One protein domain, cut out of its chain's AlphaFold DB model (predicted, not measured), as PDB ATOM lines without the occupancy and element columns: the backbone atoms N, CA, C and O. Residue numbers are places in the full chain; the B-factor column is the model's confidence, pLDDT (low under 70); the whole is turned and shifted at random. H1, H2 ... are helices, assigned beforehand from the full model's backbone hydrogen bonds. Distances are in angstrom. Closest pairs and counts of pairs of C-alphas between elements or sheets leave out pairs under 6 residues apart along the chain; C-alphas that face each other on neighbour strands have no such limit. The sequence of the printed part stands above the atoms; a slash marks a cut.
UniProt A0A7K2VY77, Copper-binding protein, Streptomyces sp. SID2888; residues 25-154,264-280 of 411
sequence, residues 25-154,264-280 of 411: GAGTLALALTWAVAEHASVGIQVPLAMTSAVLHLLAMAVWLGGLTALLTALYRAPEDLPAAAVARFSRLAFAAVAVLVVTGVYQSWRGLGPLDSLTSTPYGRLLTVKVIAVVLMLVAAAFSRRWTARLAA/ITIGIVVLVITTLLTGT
ATOM      1  N   GLY A  25      51.971  36.602   0.167       80.06
ATOM      2  CA  GLY A  25      52.553  37.935  -0.004       80.06
ATOM      3  C   GLY A  25      54.045  37.878  -0.345       80.06
ATOM      4  O   GLY A  25      54.476  38.500  -1.314       80.06
ATOM      5  N   ALA A  26      54.817  37.067   0.388       81.62
ATOM      6  CA  ALA A  26      56.242  36.864   0.130       81.62
ATOM      7  C   ALA A  26      56.508  36.257  -1.261       81.62
ATOM      8  O   ALA A  26      57.382  36.740  -1.976       81.62
ATOM      9  N   GLY A  27      55.723  35.258  -1.680       83.00
ATOM     10  CA  GLY A  27      55.815  34.669  -3.019       83.00
ATOM     11  C   GLY A  27      55.478  35.665  -4.135       83.00
ATOM     12  O   GLY A  27      56.177  35.719  -5.143       83.00
ATOM     13  N   THR A  28      54.463  36.511  -3.932       84.12
ATOM     14  CA  THR A  28      54.087  37.562  -4.895       84.12
ATOM     15  C   THR A  28      55.188  38.620  -5.031       84.12
ATOM     16  O   THR A  28      55.535  39.010  -6.146       84.12
ATOM     17  N   LEU A  29      55.788  39.043  -3.912       85.19
ATOM     18  CA  LEU A  29      56.933  39.958  -3.896       85.19
ATOM     19  C   LEU A  29      58.172  39.342  -4.561       85.19
ATOM     20  O   LEU A  29      58.841  40.023  -5.335       85.19
ATOM     21  N   ALA A  30      58.458  38.064  -4.301       80.38
ATOM     22  CA  ALA A  30      59.575  37.354  -4.917       80.38
ATOM     23  C   ALA A  30      59.423  37.273  -6.444       80.38
ATOM     24  O   ALA A  30      60.354  37.631  -7.158       80.38
ATOM     25  N   LEU A  31      58.243  36.897  -6.951       86.12
ATOM     26  CA  LEU A  31      57.963  36.857  -8.393       86.12
ATOM     27  C   LEU A  31      58.078  38.243  -9.047       86.12
ATOM     28  O   LEU A  31      58.693  38.368 -10.107       86.12
ATOM     29  N   ALA A  32      57.547  39.290  -8.405       83.31
ATOM     30  CA  ALA A  32      57.684  40.666  -8.885       83.31
ATOM     31  C   ALA A  32      59.156  41.119  -8.925       83.31
ATOM     32  O   ALA A  32      59.566  41.777  -9.880       83.31
ATOM     33  N   LEU A  33      59.964  40.735  -7.932       81.50
ATOM     34  CA  LEU A  33      61.395  41.032  -7.893       81.50
ATOM     35  C   LEU A  33      62.176  40.253  -8.963       81.50
ATOM     36  O   LEU A  33      63.002  40.846  -9.649       81.50
ATOM     37  N   THR A  34      61.894  38.960  -9.161       84.81
ATOM     38  CA  THR A  34      62.501  38.154 -10.234       84.81
ATOM     39  C   THR A  34      62.229  38.764 -11.608       84.81
ATOM     40  O   THR A  34      63.150  38.875 -12.415       84.81
ATOM     41  N   TRP A  35      60.998  39.218 -11.866       82.81
ATOM     42  CA  TRP A  35      60.660  39.875 -13.129       82.81
ATOM     43  C   TRP A  35      61.352  41.241 -13.274       82.81
ATOM     44  O   TRP A  35      61.964  41.503 -14.304       82.81
ATOM     45  N   ALA A  36      61.361  42.061 -12.215       78.75
ATOM     46  CA  ALA A  36      62.048  43.359 -12.185       78.75
ATOM     47  C   ALA A  36      63.586  43.269 -12.339       78.75
ATOM     48  O   ALA A  36      64.228  44.250 -12.715       78.75
ATOM     49  N   VAL A  37      64.184  42.108 -12.040       76.12
ATOM     50  CA  VAL A  37      65.596  41.790 -12.327       76.12
ATOM     51  C   VAL A  37      65.788  41.378 -13.789       76.12
ATOM     52  O   VAL A  37      66.756  41.806 -14.415       76.12
ATOM     53  N   ALA A  38      64.877  40.563 -14.332       74.38
ATOM     54  CA  ALA A  38      64.954  40.039 -15.696       74.38
ATOM     55  C   ALA A  38      64.633  41.079 -16.789       74.38
ATOM     56  O   ALA A  38      65.068  40.923 -17.927       74.38
ATOM     57  N   GLU A  39      63.878  42.134 -16.468       73.19
ATOM     58  CA  GLU A  39      63.568  43.221 -17.401       73.19
ATOM     59  C   GLU A  39      64.646  44.323 -17.450       73.19
ATOM     60  O   GLU A  39      65.506  44.454 -16.577       73.19
ATOM     61  N   HIS A  40      64.527  45.205 -18.448       68.75
ATOM     62  CA  HIS A  40      65.413  46.349 -18.706       68.75
ATOM     63  C   HIS A  40      65.543  47.378 -17.551       68.75
ATOM     64  O   HIS A  40      66.346  48.306 -17.647       68.75
ATOM     65  N   ALA A  41      64.788  47.252 -16.452       64.12
ATOM     66  CA  ALA A  41      64.929  48.086 -15.253       64.12
ATOM     67  C   ALA A  41      66.278  47.890 -14.530       64.12
ATOM     68  O   ALA A  41      66.765  48.824 -13.883       64.12
ATOM     69  N   SER A  42      66.891  46.711 -14.677       67.38
ATOM     70  CA  SER A  42      68.197  46.357 -14.105       67.38
ATOM     71  C   SER A  42      69.389  47.095 -14.740       67.38
ATOM     72  O   SER A  42      70.473  47.106 -14.161       67.38
ATOM     73  N   VAL A  43      69.198  47.765 -15.887       62.09
ATOM     74  CA  VAL A  43      70.263  48.429 -16.661       62.09
ATOM     75  C   VAL A  43      69.968  49.923 -16.864       62.09
ATOM     76  O   VAL A  43      68.817  50.342 -17.006       62.09
ATOM     77  N   GLY A  44      71.014  50.755 -16.887       71.94
ATOM     78  CA  GLY A  44      70.941  52.173 -17.261       71.94
ATOM     79  C   GLY A  44      70.683  53.170 -16.117       71.94
ATOM     80  O   GLY A  44      70.832  52.876 -14.932       71.94
ATOM     81  N   ILE A  45      70.328  54.402 -16.491       74.75
ATOM     82  CA  ILE A  45      70.275  55.588 -15.613       74.75
ATOM     83  C   ILE A  45      69.316  55.385 -14.424       74.75
ATOM     84  O   ILE A  45      68.114  55.275 -14.637       74.75
ATOM     85  N   GLN A  46      69.825  55.426 -13.180       83.31
ATOM     86  CA  GLN A  46      69.082  55.239 -11.910       83.31
ATOM     87  C   GLN A  46      68.552  53.804 -11.655       83.31
ATOM     88  O   GLN A  46      67.378  53.634 -11.320       83.31
ATOM     89  N   VAL A  47      69.366  52.745 -11.815       85.25
ATOM     90  CA  VAL A  47      68.941  51.335 -11.588       85.25
ATOM     91  C   VAL A  47      68.071  51.123 -10.328       85.25
ATOM     92  O   VAL A  47      66.946  50.649 -10.498       85.25
ATOM     93  N   PRO A  48      68.462  51.536  -9.099       86.62
ATOM     94  CA  PRO A  48      67.683  51.220  -7.893       86.62
ATOM     95  C   PRO A  48      66.249  51.774  -7.919       86.62
ATOM     96  O   PRO A  48      65.316  51.129  -7.433       86.62
ATOM     97  N   LEU A  49      66.050  52.946  -8.538       87.25
ATOM     98  CA  LEU A  49      64.743  53.594  -8.626       87.25
ATOM     99  C   LEU A  49      63.840  52.928  -9.674       87.25
ATOM    100  O   LEU A  49      62.639  52.816  -9.440       87.25
ATOM    101  N   ALA A  50      64.387  52.422 -10.788       86.25
ATOM    102  CA  ALA A  50      63.581  51.612 -11.706       86.25
ATOM    103  C   ALA A  50      63.241  50.242 -11.141       86.25
ATOM    104  O   ALA A  50      62.090  49.858 -11.270       86.25
ATOM    105  N   MET A  51      64.160  49.540 -10.475       87.44
ATOM    106  CA  MET A  51      63.819  48.246  -9.870       87.44
ATOM    107  C   MET A  51      62.722  48.409  -8.807       87.44
ATOM    108  O   MET A  51      61.758  47.649  -8.788       87.44
ATOM    109  N   THR A  52      62.789  49.480  -8.008       90.06
ATOM    110  CA  THR A  52      61.708  49.858  -7.081       90.06
ATOM    111  C   THR A  52      60.403  50.178  -7.823       90.06
ATOM    112  O   THR A  52      59.346  49.665  -7.465       90.06
ATOM    113  N   SER A  53      60.461  50.991  -8.884       91.69
ATOM    114  CA  SER A  53      59.293  51.370  -9.692       91.69
ATOM    115  C   SER A  53      58.649  50.176 -10.414       91.69
ATOM    116  O   SER A  53      57.425  50.090 -10.468       91.69
ATOM    117  N   ALA A  54      59.447  49.237 -10.923       89.56
ATOM    118  CA  ALA A  54      59.009  48.016 -11.590       89.56
ATOM    119  C   ALA A  54      58.298  47.074 -10.611       89.56
ATOM    120  O   ALA A  54      57.154  46.692 -10.851       89.56
ATOM    121  N   VAL A  55      58.911  46.791  -9.453       91.31
ATOM    122  CA  VAL A  55      58.278  45.991  -8.392       91.31
ATOM    123  C   VAL A  55      56.974  46.646  -7.921       91.31
ATOM    124  O   VAL A  55      55.960  45.961  -7.813       91.31
ATOM    125  N   LEU A  56      56.946  47.968  -7.715       93.81
ATOM    126  CA  LEU A  56      55.716  48.688  -7.360       93.81
ATOM    127  C   LEU A  56      54.641  48.615  -8.459       93.81
ATOM    128  O   LEU A  56      53.470  48.430  -8.133       93.81
ATOM    129  N   HIS A  57      55.012  48.710  -9.741       92.81
ATOM    130  CA  HIS A  57      54.079  48.580 -10.867       92.81
ATOM    131  C   HIS A  57      53.483  47.168 -10.939       92.81
ATOM    132  O   HIS A  57      52.267  47.017 -11.026       92.81
ATOM    133  N   LEU A  58      54.319  46.130 -10.832       90.19
ATOM    134  CA  LEU A  58      53.896  44.728 -10.867       90.19
ATOM    135  C   LEU A  58      53.013  44.364  -9.665       90.19
ATOM    136  O   LEU A  58      51.968  43.738  -9.845       90.19
ATOM    137  N   LEU A  59      53.371  44.803  -8.454       92.44
ATOM    138  CA  LEU A  59      52.550  44.600  -7.256       92.44
ATOM    139  C   LEU A  59      51.207  45.334  -7.358       92.44
ATOM    140  O   LEU A  59      50.170  44.753  -7.042       92.44
ATOM    141  N   ALA A  60      51.196  46.580  -7.841       91.94
ATOM    142  CA  ALA A  60      49.957  47.321  -8.059       91.94
ATOM    143  C   ALA A  60      49.085  46.682  -9.156       91.94
ATOM    144  O   ALA A  60      47.866  46.613  -8.996       91.94
ATOM    145  N   MET A  61      49.688  46.139 -10.221       89.56
ATOM    146  CA  MET A  61      48.971  45.402 -11.268       89.56
ATOM    147  C   MET A  61      48.378  44.094 -10.730       89.56
ATOM    148  O   MET A  61      47.222  43.794 -11.016       89.56
ATOM    149  N   ALA A  62      49.118  43.349  -9.903       88.56
ATOM    150  CA  ALA A  62      48.635  42.129  -9.258       88.56
ATOM    151  C   ALA A  62      47.473  42.407  -8.286       88.56
ATOM    152  O   ALA A  62      46.460  41.705  -8.317       88.56
ATOM    153  N   VAL A  63      47.574  43.466  -7.473       88.75
ATOM    154  CA  VAL A  63      46.493  43.923  -6.580       88.75
ATOM    155  C   VAL A  63      45.259  44.360  -7.376       88.75
ATOM    156  O   VAL A  63      44.140  44.003  -7.010       88.75
ATOM    157  N   TRP A  64      45.441  45.094  -8.478       87.31
ATOM    158  CA  TRP A  64      44.339  45.561  -9.321       87.31
ATOM    159  C   TRP A  64      43.639  44.407 -10.064       87.31
ATOM    160  O   TRP A  64      42.418  44.283  -9.974       87.31
ATOM    161  N   LEU A  65      44.392  43.512 -10.717       81.00
ATOM    162  CA  LEU A  65      43.850  42.347 -11.433       81.00
ATOM    163  C   LEU A  65      43.201  41.326 -10.491       81.00
ATOM    164  O   LEU A  65      42.076  40.884 -10.735       81.00
ATOM    165  N   GLY A  66      43.880  40.962  -9.398       83.00
ATOM    166  CA  GLY A  66      43.330  40.055  -8.386       83.00
ATOM    167  C   GLY A  66      42.082  40.643  -7.727       83.00
ATOM    168  O   GLY A  66      41.100  39.936  -7.508       83.00
ATOM    169  N   GLY A  67      42.084  41.958  -7.506       79.31
ATOM    170  CA  GLY A  67      40.940  42.719  -7.025       79.31
ATOM    171  C   GLY A  67      39.733  42.691  -7.964       79.31
ATOM    172  O   GLY A  67      38.627  42.368  -7.533       79.31
ATOM    173  N   LEU A  68      39.940  42.976  -9.253       74.31
ATOM    174  CA  LEU A  68      38.899  42.896 -10.283       74.31
ATOM    175  C   LEU A  68      38.324  41.473 -10.390       74.31
ATOM    176  O   LEU A  68      37.108  41.293 -10.441       74.31
ATOM    177  N   THR A  69      39.189  40.457 -10.343       77.44
ATOM    178  CA  THR A  69      38.796  39.038 -10.370       77.44
ATOM    179  C   THR A  69      37.967  38.656  -9.135       77.44
ATOM    180  O   THR A  69      36.943  37.978  -9.256       77.44
ATOM    181  N   ALA A  70      38.344  39.132  -7.944       74.56
ATOM    182  CA  ALA A  70      37.576  38.918  -6.718       74.56
ATOM    183  C   ALA A  70      36.192  39.589  -6.790       74.56
ATOM    184  O   ALA A  70      35.187  38.950  -6.487       74.56
ATOM    185  N   LEU A  71      36.116  40.838  -7.269       69.69
ATOM    186  CA  LEU A  71      34.848  41.553  -7.443       69.69
ATOM    187  C   LEU A  71      33.912  40.833  -8.428       69.69
ATOM    188  O   LEU A  71      32.734  40.649  -8.128       69.69
ATOM    189  N   LEU A  72      34.440  40.377  -9.569       70.94
ATOM    190  CA  LEU A  72      33.679  39.596 -10.549       70.94
ATOM    191  C   LEU A  72      33.163  38.282  -9.944       70.94
ATOM    192  O   LEU A  72      31.983  37.969 -10.075       70.94
ATOM    193  N   THR A  73      34.012  37.522  -9.245       74.88
ATOM    194  CA  THR A  73      33.590  36.243  -8.640       74.88
ATOM    195  C   THR A  73      32.579  36.406  -7.505       74.88
ATOM    196  O   THR A  73      31.720  35.538  -7.366       74.88
ATOM    197  N   ALA A  74      32.618  37.506  -6.744       69.56
ATOM    198  CA  ALA A  74      31.580  37.840  -5.768       69.56
ATOM    199  C   ALA A  74      30.238  38.150  -6.457       69.56
ATOM    200  O   ALA A  74      29.229  37.514  -6.150       69.56
ATOM    201  N   LEU A  75      30.250  39.043  -7.455       68.56
ATOM    202  CA  LEU A  75      29.063  39.448  -8.220       68.56
ATOM    203  C   LEU A  75      28.368  38.265  -8.923       68.56
ATOM    204  O   LEU A  75      27.147  38.259  -9.048       68.56
ATOM    205  N   TYR A  76      29.131  37.254  -9.353       72.69
ATOM    206  CA  TYR A  76      28.605  36.032  -9.975       72.69
ATOM    207  C   TYR A  76      28.191  34.917  -8.995       72.69
ATOM    208  O   TYR A  76      27.604  33.935  -9.448       72.69
ATOM    209  N   ARG A  77      28.500  35.008  -7.690       74.69
ATOM    210  CA  ARG A  77      28.211  33.928  -6.715       74.69
ATOM    211  C   ARG A  77      27.252  34.300  -5.590       74.69
ATOM    212  O   ARG A  77      26.488  33.433  -5.186       74.69
ATOM    213  N   ALA A  78      27.307  35.527  -5.077       61.50
ATOM    214  CA  ALA A  78      26.473  35.979  -3.962       61.50
ATOM    215  C   ALA A  78      26.338  37.517  -3.991       61.50
ATOM    216  O   ALA A  78      27.097  38.212  -3.310       61.50
ATOM    217  N   PRO A  79      25.429  38.077  -4.814       62.81
ATOM    218  CA  PRO A  79      25.274  39.528  -4.938       62.81
ATOM    219  C   PRO A  79      24.641  40.190  -3.700       62.81
ATOM    220  O   PRO A  79      24.926  41.358  -3.444       62.81
ATOM    221  N   GLU A  80      23.830  39.459  -2.927       58.59
ATOM    222  CA  GLU A  80      23.114  39.969  -1.742       58.59
ATOM    223  C   GLU A  80      24.044  40.195  -0.525       58.59
ATOM    224  O   GLU A  80      23.844  41.119   0.260       58.59
ATOM    225  N   ASP A  81      25.100  39.385  -0.374       60.53
ATOM    226  CA  ASP A  81      25.899  39.268   0.861       60.53
ATOM    227  C   ASP A  81      27.119  40.217   0.936       60.53
ATOM    228  O   ASP A  81      28.105  39.932   1.622       60.53
ATOM    229  N   LEU A  82      27.117  41.338   0.205       66.19
ATOM    230  CA  LEU A  82      28.282  42.225   0.059       66.19
ATOM    231  C   LEU A  82      28.269  43.409   1.054       66.19
ATOM    232  O   LEU A  82      27.690  44.457   0.758       66.19
ATOM    233  N   PRO A  83      28.961  43.339   2.215       76.12
ATOM    234  CA  PRO A  83      28.955  44.431   3.184       76.12
ATOM    235  C   PRO A  83      29.655  45.676   2.628       76.12
ATOM    236  O   PRO A  83      30.830  45.635   2.247       76.12
ATOM    237  N   ALA A  84      28.977  46.827   2.680       74.38
ATOM    238  CA  ALA A  84      29.479  48.105   2.162       74.38
ATOM    239  C   ALA A  84      30.874  48.494   2.703       74.38
ATOM    240  O   ALA A  84      31.681  49.094   1.993       74.38
ATOM    241  N   ALA A  85      31.214  48.089   3.933       75.50
ATOM    242  CA  ALA A  85      32.542  48.293   4.515       75.50
ATOM    243  C   ALA A  85      33.670  47.554   3.762       75.50
ATOM    244  O   ALA A  85      34.795  48.056   3.708       75.50
ATOM    245  N   ALA A  86      33.394  46.392   3.158       74.38
ATOM    246  CA  ALA A  86      34.343  45.688   2.296       74.38
ATOM    247  C   ALA A  86      34.509  46.422   0.958       74.38
ATOM    248  O   ALA A  86      35.640  46.695   0.558       74.38
ATOM    249  N   VAL A  87      33.408  46.851   0.332       75.56
ATOM    250  CA  VAL A  87      33.420  47.650  -0.910       75.56
ATOM    251  C   VAL A  87      34.197  48.962  -0.718       75.56
ATOM    252  O   VAL A  87      35.057  49.311  -1.527       75.56
ATOM    253  N   ALA A  88      33.993  49.655   0.405       75.25
ATOM    254  CA  ALA A  88      34.704  50.888   0.747       75.25
ATOM    255  C   ALA A  88      36.192  50.677   1.097       75.25
ATOM    256  O   ALA A  88      36.983  51.619   1.011       75.25
ATOM    257  N   ARG A  89      36.611  49.475   1.519       82.44
ATOM    258  CA  ARG A  89      38.038  49.112   1.656       82.44
ATOM    259  C   ARG A  89      38.639  48.785   0.288       82.44
ATOM    260  O   ARG A  89      39.691  49.320  -0.052       82.44
ATOM    261  N   PHE A  90      37.928  47.993  -0.510       80.06
ATOM    262  CA  PHE A  90      38.315  47.607  -1.861       80.06
ATOM    263  C   PHE A  90      38.529  48.818  -2.779       80.06
ATOM    264  O   PHE A  90      39.591  48.947  -3.379       80.06
ATOM    265  N   SER A  91      37.577  49.754  -2.821       79.38
ATOM    266  CA  SER A  91      37.660  50.957  -3.662       79.38
ATOM    267  C   SER A  91      38.874  51.841  -3.327       79.38
ATOM    268  O   SER A  91      39.537  52.355  -4.227       79.38
ATOM    269  N   ARG A  92      39.248  51.947  -2.040       84.44
ATOM    270  CA  ARG A  92      40.472  52.652  -1.613       84.44
ATOM    271  C   ARG A  92      41.745  51.936  -2.069       84.44
ATOM    272  O   ARG A  92      42.655  52.595  -2.564       84.44
ATOM    273  N   LEU A  93      41.797  50.608  -1.941       86.31
ATOM    274  CA  LEU A  93      42.929  49.802  -2.408       86.31
ATOM    275  C   LEU A  93      43.084  49.877  -3.936       86.31
ATOM    276  O   LEU A  93      44.188  50.083  -4.429       86.31
ATOM    277  N   ALA A  94      41.977  49.780  -4.677       80.94
ATOM    278  CA  ALA A  94      41.956  49.895  -6.132       80.94
ATOM    279  C   ALA A  94      42.396  51.291  -6.610       80.94
ATOM    280  O   ALA A  94      43.201  51.390  -7.533       80.94
ATOM    281  N   PHE A  95      41.936  52.366  -5.957       82.50
ATOM    282  CA  PHE A  95      42.380  53.728  -6.268       82.50
ATOM    283  C   PHE A  95      43.878  53.923  -5.993       82.50
ATOM    284  O   PHE A  95      44.589  54.468  -6.836       82.50
ATOM    285  N   ALA A  96      44.382  53.429  -4.856       89.69
ATOM    286  CA  ALA A  96      45.807  53.480  -4.531       89.69
ATOM    287  C   ALA A  96      46.661  52.688  -5.540       89.69
ATOM    288  O   ALA A  96      47.682  53.195  -6.004       89.69
ATOM    289  N   ALA A  97      46.220  51.492  -5.943       89.81
ATOM    290  CA  ALA A  97      46.890  50.696  -6.969       89.81
ATOM    291  C   ALA A  97      46.929  51.424  -8.326       89.81
ATOM    292  O   ALA A  97      47.990  51.508  -8.939       89.81
ATOM    293  N   VAL A  98      45.819  52.028  -8.766       88.25
ATOM    294  CA  VAL A  98      45.780  52.834 -10.002       88.25
ATOM    295  C   VAL A  98      46.705  54.054  -9.912       88.25
ATOM    296  O   VAL A  98      47.429  54.331 -10.866       88.25
ATOM    297  N   ALA A  99      46.752  54.751  -8.774       90.06
ATOM    298  CA  ALA A  99      47.669  55.875  -8.578       90.06
ATOM    299  C   ALA A  99      49.146  55.442  -8.676       90.06
ATOM    300  O   ALA A  99      49.932  56.090  -9.370       90.06
ATOM    301  N   VAL A 100      49.514  54.311  -8.059       95.25
ATOM    302  CA  VAL A 100      50.861  53.726  -8.185       95.25
ATOM    303  C   VAL A 100      51.156  53.337  -9.635       95.25
ATOM    304  O   VAL A 100      52.223  53.694 -10.134       95.25
ATOM    305  N   LEU A 101      50.227  52.677 -10.338       92.25
ATOM    306  CA  LEU A 101      50.382  52.290 -11.748       92.25
ATOM    307  C   LEU A 101      50.628  53.495 -12.668       92.25
ATOM    308  O   LEU A 101      51.492  53.418 -13.539       92.25
ATOM    309  N   VAL A 102      49.918  54.610 -12.461       91.00
ATOM    310  CA  VAL A 102      50.121  55.843 -13.241       91.00
ATOM    311  C   VAL A 102      51.497  56.451 -12.957       91.00
ATOM    312  O   VAL A 102      52.247  56.699 -13.898       91.00
ATOM    313  N   VAL A 103      51.871  56.651 -11.688       94.50
ATOM    314  CA  VAL A 103      53.159  57.283 -11.329       94.50
ATOM    315  C   VAL A 103      54.351  56.442 -11.801       94.50
ATOM    316  O   VAL A 103      55.266  56.960 -12.444       94.50
ATOM    317  N   THR A 104      54.328  55.134 -11.535       93.88
ATOM    318  CA  THR A 104      55.389  54.208 -11.970       93.88
ATOM    319  C   THR A 104      55.430  54.069 -13.493       93.88
ATOM    320  O   THR A 104      56.512  54.131 -14.074       93.88
ATOM    321  N   GLY A 105      54.271  53.983 -14.155       90.25
ATOM    322  CA  GLY A 105      54.167  53.900 -15.613       90.25
ATOM    323  C   GLY A 105      54.689  55.149 -16.328       90.25
ATOM    324  O   GLY A 105      55.402  55.023 -17.323       90.25
ATOM    325  N   VAL A 106      54.414  56.352 -15.809       90.88
ATOM    326  CA  VAL A 106      54.969  57.614 -16.339       90.88
ATOM    327  C   VAL A 106      56.494  57.648 -16.187       90.88
ATOM    328  O   VAL A 106      57.193  57.933 -17.161       90.88
ATOM    329  N   TYR A 107      57.025  57.286 -15.014       90.81
ATOM    330  CA  TYR A 107      58.474  57.210 -14.789       90.81
ATOM    331  C   TYR A 107      59.158  56.203 -15.731       90.81
ATOM    332  O   TYR A 107      60.166  56.528 -16.360       90.81
ATOM    333  N   GLN A 108      58.598  54.998 -15.877       88.88
ATOM    334  CA  GLN A 108      59.122  53.967 -16.780       88.88
ATOM    335  C   GLN A 108      59.069  54.415 -18.247       88.88
ATOM    336  O   GLN A 108      60.035  54.209 -18.978       88.88
ATOM    337  N   SER A 109      57.993  55.092 -18.664       87.62
ATOM    338  CA  SER A 109      57.838  55.640 -20.021       87.62
ATOM    339  C   SER A 109      58.918  56.678 -20.343       87.62
ATOM    340  O   SER A 109      59.601  56.574 -21.362       87.62
ATOM    341  N   TRP A 110      59.128  57.645 -19.443       87.75
ATOM    342  CA  TRP A 110      60.182  58.661 -19.562       87.75
ATOM    343  C   TRP A 110      61.591  58.043 -19.564       87.75
ATOM    344  O   TRP A 110      62.456  58.431 -20.359       87.75
ATOM    345  N   ARG A 111      61.825  57.024 -18.725       86.75
ATOM    346  CA  ARG A 111      63.092  56.285 -18.723       86.75
ATOM    347  C   ARG A 111      63.295  55.496 -20.018       86.75
ATOM    348  O   ARG A 111      64.424  55.457 -20.490       86.75
ATOM    349  N   GLY A 112      62.262  54.890 -20.598       79.75
ATOM    350  CA  GLY A 112      62.396  54.030 -21.776       79.75
ATOM    351  C   GLY A 112      62.544  54.768 -23.110       79.75
ATOM    352  O   GLY A 112      63.284  54.305 -23.977       79.75
ATOM    353  N   LEU A 113      61.864  55.908 -23.283       80.75
ATOM    354  CA  LEU A 113      61.669  56.531 -24.600       80.75
ATOM    355  C   LEU A 113      62.943  57.022 -25.301       80.75
ATOM    356  O   LEU A 113      63.120  56.728 -26.478       80.75
ATOM    357  N   GLY A 114      63.821  57.747 -24.600       75.06
ATOM    358  CA  GLY A 114      64.938  58.450 -25.246       75.06
ATOM    359  C   GLY A 114      64.528  59.835 -25.782       75.06
ATOM    360  O   GLY A 114      63.765  60.521 -25.097       75.06
ATOM    361  N   PRO A 115      65.062  60.281 -26.936       78.44
ATOM    362  CA  PRO A 115      64.638  61.508 -27.619       78.44
ATOM    363  C   PRO A 115      63.147  61.515 -27.991       78.44
ATOM    364  O   PRO A 115      62.525  60.464 -28.134       78.44
ATOM    365  N   LEU A 116      62.564  62.700 -28.203       74.75
ATOM    366  CA  LEU A 116      61.141  62.817 -28.561       74.75
ATOM    367  C   LEU A 116      60.817  62.179 -29.921       74.75
ATOM    368  O   LEU A 116      59.777  61.539 -30.050       74.75
ATOM    369  N   ASP A 117      61.728  62.244 -30.894       71.81
ATOM    370  CA  ASP A 117      61.552  61.611 -32.213       71.81
ATOM    371  C   ASP A 117      61.410  60.081 -32.126       71.81
ATOM    372  O   ASP A 117      60.825  59.442 -33.007       71.81
ATOM    373  N   SER A 118      61.883  59.465 -31.034       77.62
ATOM    374  CA  SER A 118      61.719  58.033 -30.774       77.62
ATOM    375  C   SER A 118      60.261  57.625 -30.524       77.62
ATOM    376  O   SER A 118      59.946  56.445 -30.689       77.62
ATOM    377  N   LEU A 119      59.356  58.563 -30.195       77.12
ATOM    378  CA  LEU A 119      57.915  58.310 -30.016       77.12
ATOM    379  C   LEU A 119      57.252  57.728 -31.271       77.12
ATOM    380  O   LEU A 119      56.401  56.847 -31.163       77.12
ATOM    381  N   THR A 120      57.629  58.211 -32.456       81.88
ATOM    382  CA  THR A 120      56.999  57.829 -33.731       81.88
ATOM    383  C   THR A 120      57.910  56.974 -34.605       81.88
ATOM    384  O   THR A 120      57.411  56.087 -35.300       81.88
ATOM    385  N   SER A 121      59.229  57.184 -34.547       79.12
ATOM    386  CA  SER A 121      60.202  56.425 -35.346       79.12
ATOM    387  C   SER A 121      60.442  54.998 -34.837       79.12
ATOM    388  O   SER A 121      60.660  54.098 -35.648       79.12
ATOM    389  N   THR A 122      60.372  54.746 -33.522       85.31
ATOM    390  CA  THR A 122      60.669  53.413 -32.961       85.31
ATOM    391  C   THR A 122      59.411  52.543 -32.797       85.31
ATOM    392  O   THR A 122      58.339  53.057 -32.456       85.31
ATOM    393  N   PRO A 123      59.510  51.204 -32.950       84.94
ATOM    394  CA  PRO A 123      58.415  50.287 -32.617       84.94
ATOM    395  C   PRO A 123      57.958  50.413 -31.155       84.94
ATOM    396  O   PRO A 123      56.758  50.399 -30.882       84.94
ATOM    397  N   TYR A 124      58.913  50.608 -30.237       86.00
ATOM    398  CA  TYR A 124      58.676  50.825 -28.809       86.00
ATOM    399  C   TYR A 124      57.819  52.073 -28.553       86.00
ATOM    400  O   TYR A 124      56.774  51.984 -27.911       86.00
ATOM    401  N   GLY A 125      58.211  53.228 -29.103       86.06
ATOM    402  CA  GLY A 125      57.477  54.489 -28.950       86.06
ATOM    403  C   GLY A 125      56.058  54.421 -29.516       86.06
ATOM    404  O   GLY A 125      55.109  54.874 -28.870       86.06
ATOM    405  N   ARG A 126      55.885  53.765 -30.671       88.81
ATOM    406  CA  ARG A 126      54.566  53.547 -31.285       88.81
ATOM    407  C   ARG A 126      53.661  52.691 -30.398       88.81
ATOM    408  O   ARG A 126      52.539  53.103 -30.110       88.81
ATOM    409  N   LEU A 127      54.139  51.537 -29.921       88.75
ATOM    410  CA  LEU A 127      53.379  50.677 -29.004       88.75
ATOM    411  C   LEU A 127      53.060  51.389 -27.680       88.75
ATOM    412  O   LEU A 127      51.945  51.276 -27.171       88.75
ATOM    413  N   LEU A 128      54.005  52.168 -27.145       88.38
ATOM    414  CA  LEU A 128      53.824  52.932 -25.914       88.38
ATOM    415  C   LEU A 128      52.764  54.028 -26.076       88.38
ATOM    416  O   LEU A 128      51.915  54.191 -25.203       88.38
ATOM    417  N   THR A 129      52.747  54.714 -27.221       89.25
ATOM    418  CA  THR A 129      51.712  55.698 -27.568       89.25
ATOM    419  C   THR A 129      50.323  55.050 -27.588       89.25
ATOM    420  O   THR A 129      49.395  55.568 -26.968       89.25
ATOM    421  N   VAL A 130      50.180  53.871 -28.210       90.38
ATOM    422  CA  VAL A 130      48.907  53.125 -28.213       90.38
ATOM    423  C   VAL A 130      48.523  52.657 -26.800       90.38
ATOM    424  O   VAL A 130      47.358  52.787 -26.426       90.38
ATOM    425  N   LYS A 131      49.477  52.197 -25.971       89.94
ATOM    426  CA  LYS A 131      49.222  51.858 -24.556       89.94
ATOM    427  C   LYS A 131      48.710  53.064 -23.765       89.94
ATOM    428  O   LYS A 131      47.738  52.925 -23.029       89.94
ATOM    429  N   VAL A 132      49.332  54.235 -23.914       90.50
ATOM    430  CA  VAL A 132      48.914  55.464 -23.216       90.50
ATOM    431  C   VAL A 132      47.503  55.876 -23.637       90.50
ATOM    432  O   VAL A 132      46.671  56.124 -22.766       90.50
ATOM    433  N   ILE A 133      47.191  55.865 -24.938       90.75
ATOM    434  CA  ILE A 133      45.837  56.157 -25.440       90.75
ATOM    435  C   ILE A 133      44.816  55.164 -24.863       90.75
ATOM    436  O   ILE A 133      43.790  55.583 -24.328       90.75
ATOM    437  N   ALA A 134      45.105  53.859 -24.897       87.44
ATOM    438  CA  ALA A 134      44.210  52.830 -24.369       87.44
ATOM    439  C   ALA A 134      43.978  52.963 -22.849       87.44
ATOM    440  O   ALA A 134      42.842  52.840 -22.390       87.44
ATOM    441  N   VAL A 135      45.016  53.290 -22.068       88.12
ATOM    442  CA  VAL A 135      44.897  53.552 -20.621       88.12
ATOM    443  C   VAL A 135      44.083  54.820 -20.341       88.12
ATOM    444  O   VAL A 135      43.229  54.802 -19.456       88.12
ATOM    445  N   VAL A 136      44.281  55.903 -21.101       89.44
ATOM    446  CA  VAL A 136      43.475  57.131 -20.964       89.44
ATOM    447  C   VAL A 136      42.002  56.850 -21.272       89.44
ATOM    448  O   VAL A 136      41.139  57.235 -20.485       89.44
ATOM    449  N   LEU A 137      41.704  56.112 -22.347       86.62
ATOM    450  CA  LEU A 137      40.340  55.687 -22.676       86.62
ATOM    451  C   LEU A 137      39.725  54.819 -21.566       86.62
ATOM    452  O   LEU A 137      38.576  55.049 -21.192       86.62
ATOM    453  N   MET A 138      40.490  53.889 -20.980       84.44
ATOM    454  CA  MET A 138      40.041  53.071 -19.844       84.44
ATOM    455  C   MET A 138      39.686  53.932 -18.622       84.44
ATOM    456  O   MET A 138      38.623  53.768 -18.027       84.44
ATOM    457  N   LEU A 139      40.552  54.887 -18.262       85.25
ATOM    458  CA  LEU A 139      40.342  55.779 -17.118       85.25
ATOM    459  C   LEU A 139      39.148  56.721 -17.328       85.25
ATOM    460  O   LEU A 139      38.395  56.963 -16.382       85.25
ATOM    461  N   VAL A 140      38.943  57.213 -18.556       84.75
ATOM    462  CA  VAL A 140      37.779  58.029 -18.934       84.75
ATOM    463  C   VAL A 140      36.494  57.200 -18.880       84.75
ATOM    464  O   VAL A 140      35.541  57.622 -18.223       84.75
ATOM    465  N   ALA A 141      36.466  56.006 -19.479       77.94
ATOM    466  CA  ALA A 141      35.311  55.106 -19.433       77.94
ATOM    467  C   ALA A 141      34.925  54.754 -17.984       77.94
ATOM    468  O   ALA A 141      33.766  54.906 -17.595       77.94
ATOM    469  N   ALA A 142      35.910  54.405 -17.153       75.50
ATOM    470  CA  ALA A 142      35.701  54.103 -15.741       75.50
ATOM    471  C   ALA A 142      35.277  55.342 -14.916       75.50
ATOM    472  O   ALA A 142      34.592  55.224 -13.899       75.50
ATOM    473  N   ALA A 143      35.663  56.558 -15.324       79.81
ATOM    474  CA  ALA A 143      35.172  57.795 -14.714       79.81
ATOM    475  C   ALA A 143      33.716  58.098 -15.107       79.81
ATOM    476  O   ALA A 143      32.950  58.569 -14.264       79.81
ATOM    477  N   PHE A 144      33.311  57.798 -16.345       77.25
ATOM    478  CA  PHE A 144      31.914  57.889 -16.771       77.25
ATOM    479  C   PHE A 144      31.032  56.839 -16.086       77.25
ATOM    480  O   PHE A 144      29.987  57.215 -15.558       77.25
ATOM    481  N   SER A 145      31.457  55.572 -16.001       70.06
ATOM    482  CA  SER A 145      30.673  54.513 -15.344       70.06
ATOM    483  C   SER A 145      30.395  54.839 -13.873       70.06
ATOM    484  O   SER A 145      29.239  54.820 -13.453       70.06
ATOM    485  N   ARG A 146      31.415  55.279 -13.118       72.06
ATOM    486  CA  ARG A 146      31.264  55.760 -11.728       72.06
ATOM    487  C   ARG A 146      30.344  56.977 -11.591       72.06
ATOM    488  O   ARG A 146      29.645  57.095 -10.591       72.06
ATOM    489  N   ARG A 147      30.333  57.895 -12.566       71.06
ATOM    490  CA  ARG A 147      29.440  59.073 -12.561       71.06
ATOM    491  C   ARG A 147      27.990  58.712 -12.878       71.06
ATOM    492  O   ARG A 147      27.094  59.361 -12.353       71.06
ATOM    493  N   TRP A 148      27.756  57.696 -13.708       62.22
ATOM    494  CA  TRP A 148      26.415  57.182 -13.996       62.22
ATOM    495  C   TRP A 148      25.845  56.398 -12.812       62.22
ATOM    496  O   TRP A 148      24.748  56.711 -12.358       62.22
ATOM    497  N   THR A 149      26.597  55.455 -12.235       62.59
ATOM    498  CA  THR A 149      26.115  54.698 -11.065       62.59
ATOM    499  C   THR A 149      25.882  55.591  -9.845       62.59
ATOM    500  O   THR A 149      24.899  55.393  -9.142       62.59
ATOM    501  N   ALA A 150      26.697  56.630  -9.634       64.50
ATOM    502  CA  ALA A 150      26.469  57.615  -8.571       64.50
ATOM    503  C   ALA A 150      25.215  58.492  -8.778       64.50
ATOM    504  O   ALA A 150      24.689  59.015  -7.802       64.50
ATOM    505  N   ARG A 151      24.729  58.659 -10.019       60.66
ATOM    506  CA  ARG A 151      23.456  59.348 -10.305       60.66
ATOM    507  C   ARG A 151      22.254  58.440 -10.052       60.66
ATOM    508  O   ARG A 151      21.283  58.893  -9.469       60.66
ATOM    509  N   LEU A 152      22.356  57.168 -10.434       53.84
ATOM    510  CA  LEU A 152      21.312  56.157 -10.219       53.84
ATOM    511  C   LEU A 152      21.183  55.725  -8.748       53.84
ATOM    512  O   LEU A 152      20.126  55.275  -8.329       53.84
ATOM    513  N   ALA A 153      22.257  55.859  -7.965       48.91
ATOM    514  CA  ALA A 153      22.273  55.601  -6.525       48.91
ATOM    515  C   ALA A 153      21.993  56.853  -5.669       48.91
ATOM    516  O   ALA A 153      22.056  56.775  -4.441       48.91
ATOM    517  N   ALA A 154      21.709  58.008  -6.282       41.06
ATOM    518  CA  ALA A 154      21.152  59.135  -5.546       41.06
ATOM    519  C   ALA A 154      19.705  58.778  -5.161       41.06
ATOM    520  O   ALA A 154      18.941  58.390  -6.047       41.06
ATOM    521  N   ILE A 264      36.326  45.561 -19.643       79.81
ATOM    522  CA  ILE A 264      37.089  44.305 -19.772       79.81
ATOM    523  C   ILE A 264      37.852  44.247 -21.105       79.81
ATOM    524  O   ILE A 264      39.031  43.892 -21.121       79.81
ATOM    525  N   THR A 265      37.217  44.621 -22.220       81.38
ATOM    526  CA  THR A 265      37.845  44.584 -23.556       81.38
ATOM    527  C   THR A 265      39.036  45.540 -23.636       81.38
ATOM    528  O   THR A 265      40.110  45.152 -24.099       81.38
ATOM    529  N   ILE A 266      38.891  46.768 -23.125       81.31
ATOM    530  CA  ILE A 266      39.986  47.747 -23.067       81.31
ATOM    531  C   ILE A 266      41.107  47.242 -22.145       81.31
ATOM    532  O   ILE A 266      42.277  47.328 -22.516       81.31
ATOM    533  N   GLY A 267      40.775  46.647 -20.992       81.88
ATOM    534  CA  GLY A 267      41.757  46.033 -20.094       81.88
ATOM    535  C   GLY A 267      42.579  44.923 -20.763       81.88
ATOM    536  O   GLY A 267      43.805  44.912 -20.650       81.88
ATOM    537  N   ILE A 268      41.933  44.035 -21.528       84.38
ATOM    538  CA  ILE A 268      42.610  42.986 -22.311       84.38
ATOM    539  C   ILE A 268      43.536  43.602 -23.369       84.38
ATOM    540  O   ILE A 268      44.686  43.182 -23.490       84.38
ATOM    541  N   VAL A 269      43.088  44.633 -24.094       87.06
ATOM    542  CA  VAL A 269      43.916  45.339 -25.088       87.06
ATOM    543  C   VAL A 269      45.146  45.986 -24.435       87.06
ATOM    544  O   VAL A 269      46.259  45.815 -24.933       87.06
ATOM    545  N   VAL A 270      44.990  46.657 -23.287       86.81
ATOM    546  CA  VAL A 270      46.110  47.242 -22.523       86.81
ATOM    547  C   VAL A 270      47.107  46.170 -22.066       86.81
ATOM    548  O   VAL A 270      48.318  46.403 -22.128       86.81
ATOM    549  N   LEU A 271      46.635  44.991 -21.646       86.56
ATOM    550  CA  LEU A 271      47.497  43.862 -21.286       86.56
ATOM    551  C   LEU A 271      48.263  43.323 -22.501       86.56
ATOM    552  O   LEU A 271      49.482  43.201 -22.426       86.56
ATOM    553  N   VAL A 272      47.600  43.086 -23.639       87.06
ATOM    554  CA  VAL A 272      48.253  42.606 -24.874       87.06
ATOM    555  C   VAL A 272      49.334  43.582 -25.352       87.06
ATOM    556  O   VAL A 272      50.458  43.159 -25.624       87.06
ATOM    557  N   ILE A 273      49.050  44.890 -25.383       87.56
ATOM    558  CA  ILE A 273      50.056  45.904 -25.747       87.56
ATOM    559  C   ILE A 273      51.201  45.930 -24.719       87.56
ATOM    560  O   ILE A 273      52.352  46.134 -25.093       87.56
ATOM    561  N   THR A 274      50.918  45.690 -23.433       86.81
ATOM    562  CA  THR A 274      51.957  45.601 -22.393       86.81
ATOM    563  C   THR A 274      52.876  44.398 -22.608       86.81
ATOM    564  O   THR A 274      54.088  44.575 -22.555       86.81
ATOM    565  N   THR A 275      52.333  43.220 -22.927       86.12
ATOM    566  CA  THR A 275      53.125  42.019 -23.245       86.12
ATOM    567  C   THR A 275      54.002  42.230 -24.483       86.12
ATOM    568  O   THR A 275      55.180  41.869 -24.479       86.12
ATOM    569  N   LEU A 276      53.464  42.875 -25.527       87.25
ATOM    570  CA  LEU A 276      54.241  43.255 -26.710       87.25
ATOM    571  C   LEU A 276      55.360  44.246 -26.354       87.25
ATOM    572  O   LEU A 276      56.500  44.044 -26.760       87.25
ATOM    573  N   LEU A 277      55.070  45.266 -25.536       85.25
ATOM    574  CA  LEU A 277      56.066  46.237 -25.068       85.25
ATOM    575  C   LEU A 277      57.198  45.591 -24.267       85.25
ATOM    576  O   LEU A 277      58.354  45.941 -24.491       85.25
ATOM    577  N   THR A 278      56.903  44.635 -23.379       82.38
ATOM    578  CA  THR A 278      57.941  43.916 -22.617       82.38
ATOM    579  C   THR A 278      58.870  43.080 -23.501       82.38
ATOM    580  O   THR A 278      60.008  42.840 -23.111       82.38
ATOM    581  N   GLY A 279      58.418  42.681 -24.697       82.44
ATOM    582  CA  GLY A 279      59.246  42.024 -25.712       82.44
ATOM    583  C   GLY A 279      60.014  42.979 -26.637       82.44
ATOM    584  O   GLY A 279      60.780  42.511 -27.475       82.44
ATOM    585  N   THR A 280      59.827  44.301 -26.520       83.38
ATOM    586  CA  THR A 280      60.532  45.299 -27.346       83.38
ATOM    587  C   THR A 280      61.625  46.030 -26.579       83.38
ATOM    588  O   THR A 280      61.439  46.445 -25.435       83.38
TER     589      THR A 280
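AT A GLANCE: This is residues 25 to 154 and 264 to 280 of the 411 residues of the protein "Copper-binding protein" of Streptomyces sp. SID2888 (UniProt A0A7K2VY77). Long helices H2, H3 and H5 fold back and forth, first as a hairpin, then as a narrow V. H1 packs on H2, and H6 on H5. The printed part has 147 residues and six named helices, H1 to H6: all helix, only just compact, close to loose, radius of gyration of the C-alphas 17.3 A, spans 51 by 35 by 21 A.

IN THESE COORDINATES: H1, residues 25 to 38, begins at (52.553, 37.935, -0.004). H2 is residues 47 to 75, H3 84 to 113, H4 118 to 121, H5 123 to 152, 43.7 A long, and H6 264 to 278, ending at (57.941, 43.916, -22.617).

HOW THE PARTS SIT: H1 touches H2, closest at C-alphas 32 and 55, 5.4 A. The hairpin H2 and H3 touch, closest at C-alphas 60 and 97, 4.7 A. H3 and H5 only just touch, with 3 C-alpha pairs within 8 A. H5 touches H6, closest at C-alphas 131 and 270, 5.9 A. Every O i to N i+4 pair is within hydrogen-bond range in H1, H2, H5 and H6, and 25 of 26 in H3.

THE WHOLE: Residues 155 to 263 are not printed, a 26.0 A gap. Confidence is low, for instance, at residues 148 to 154.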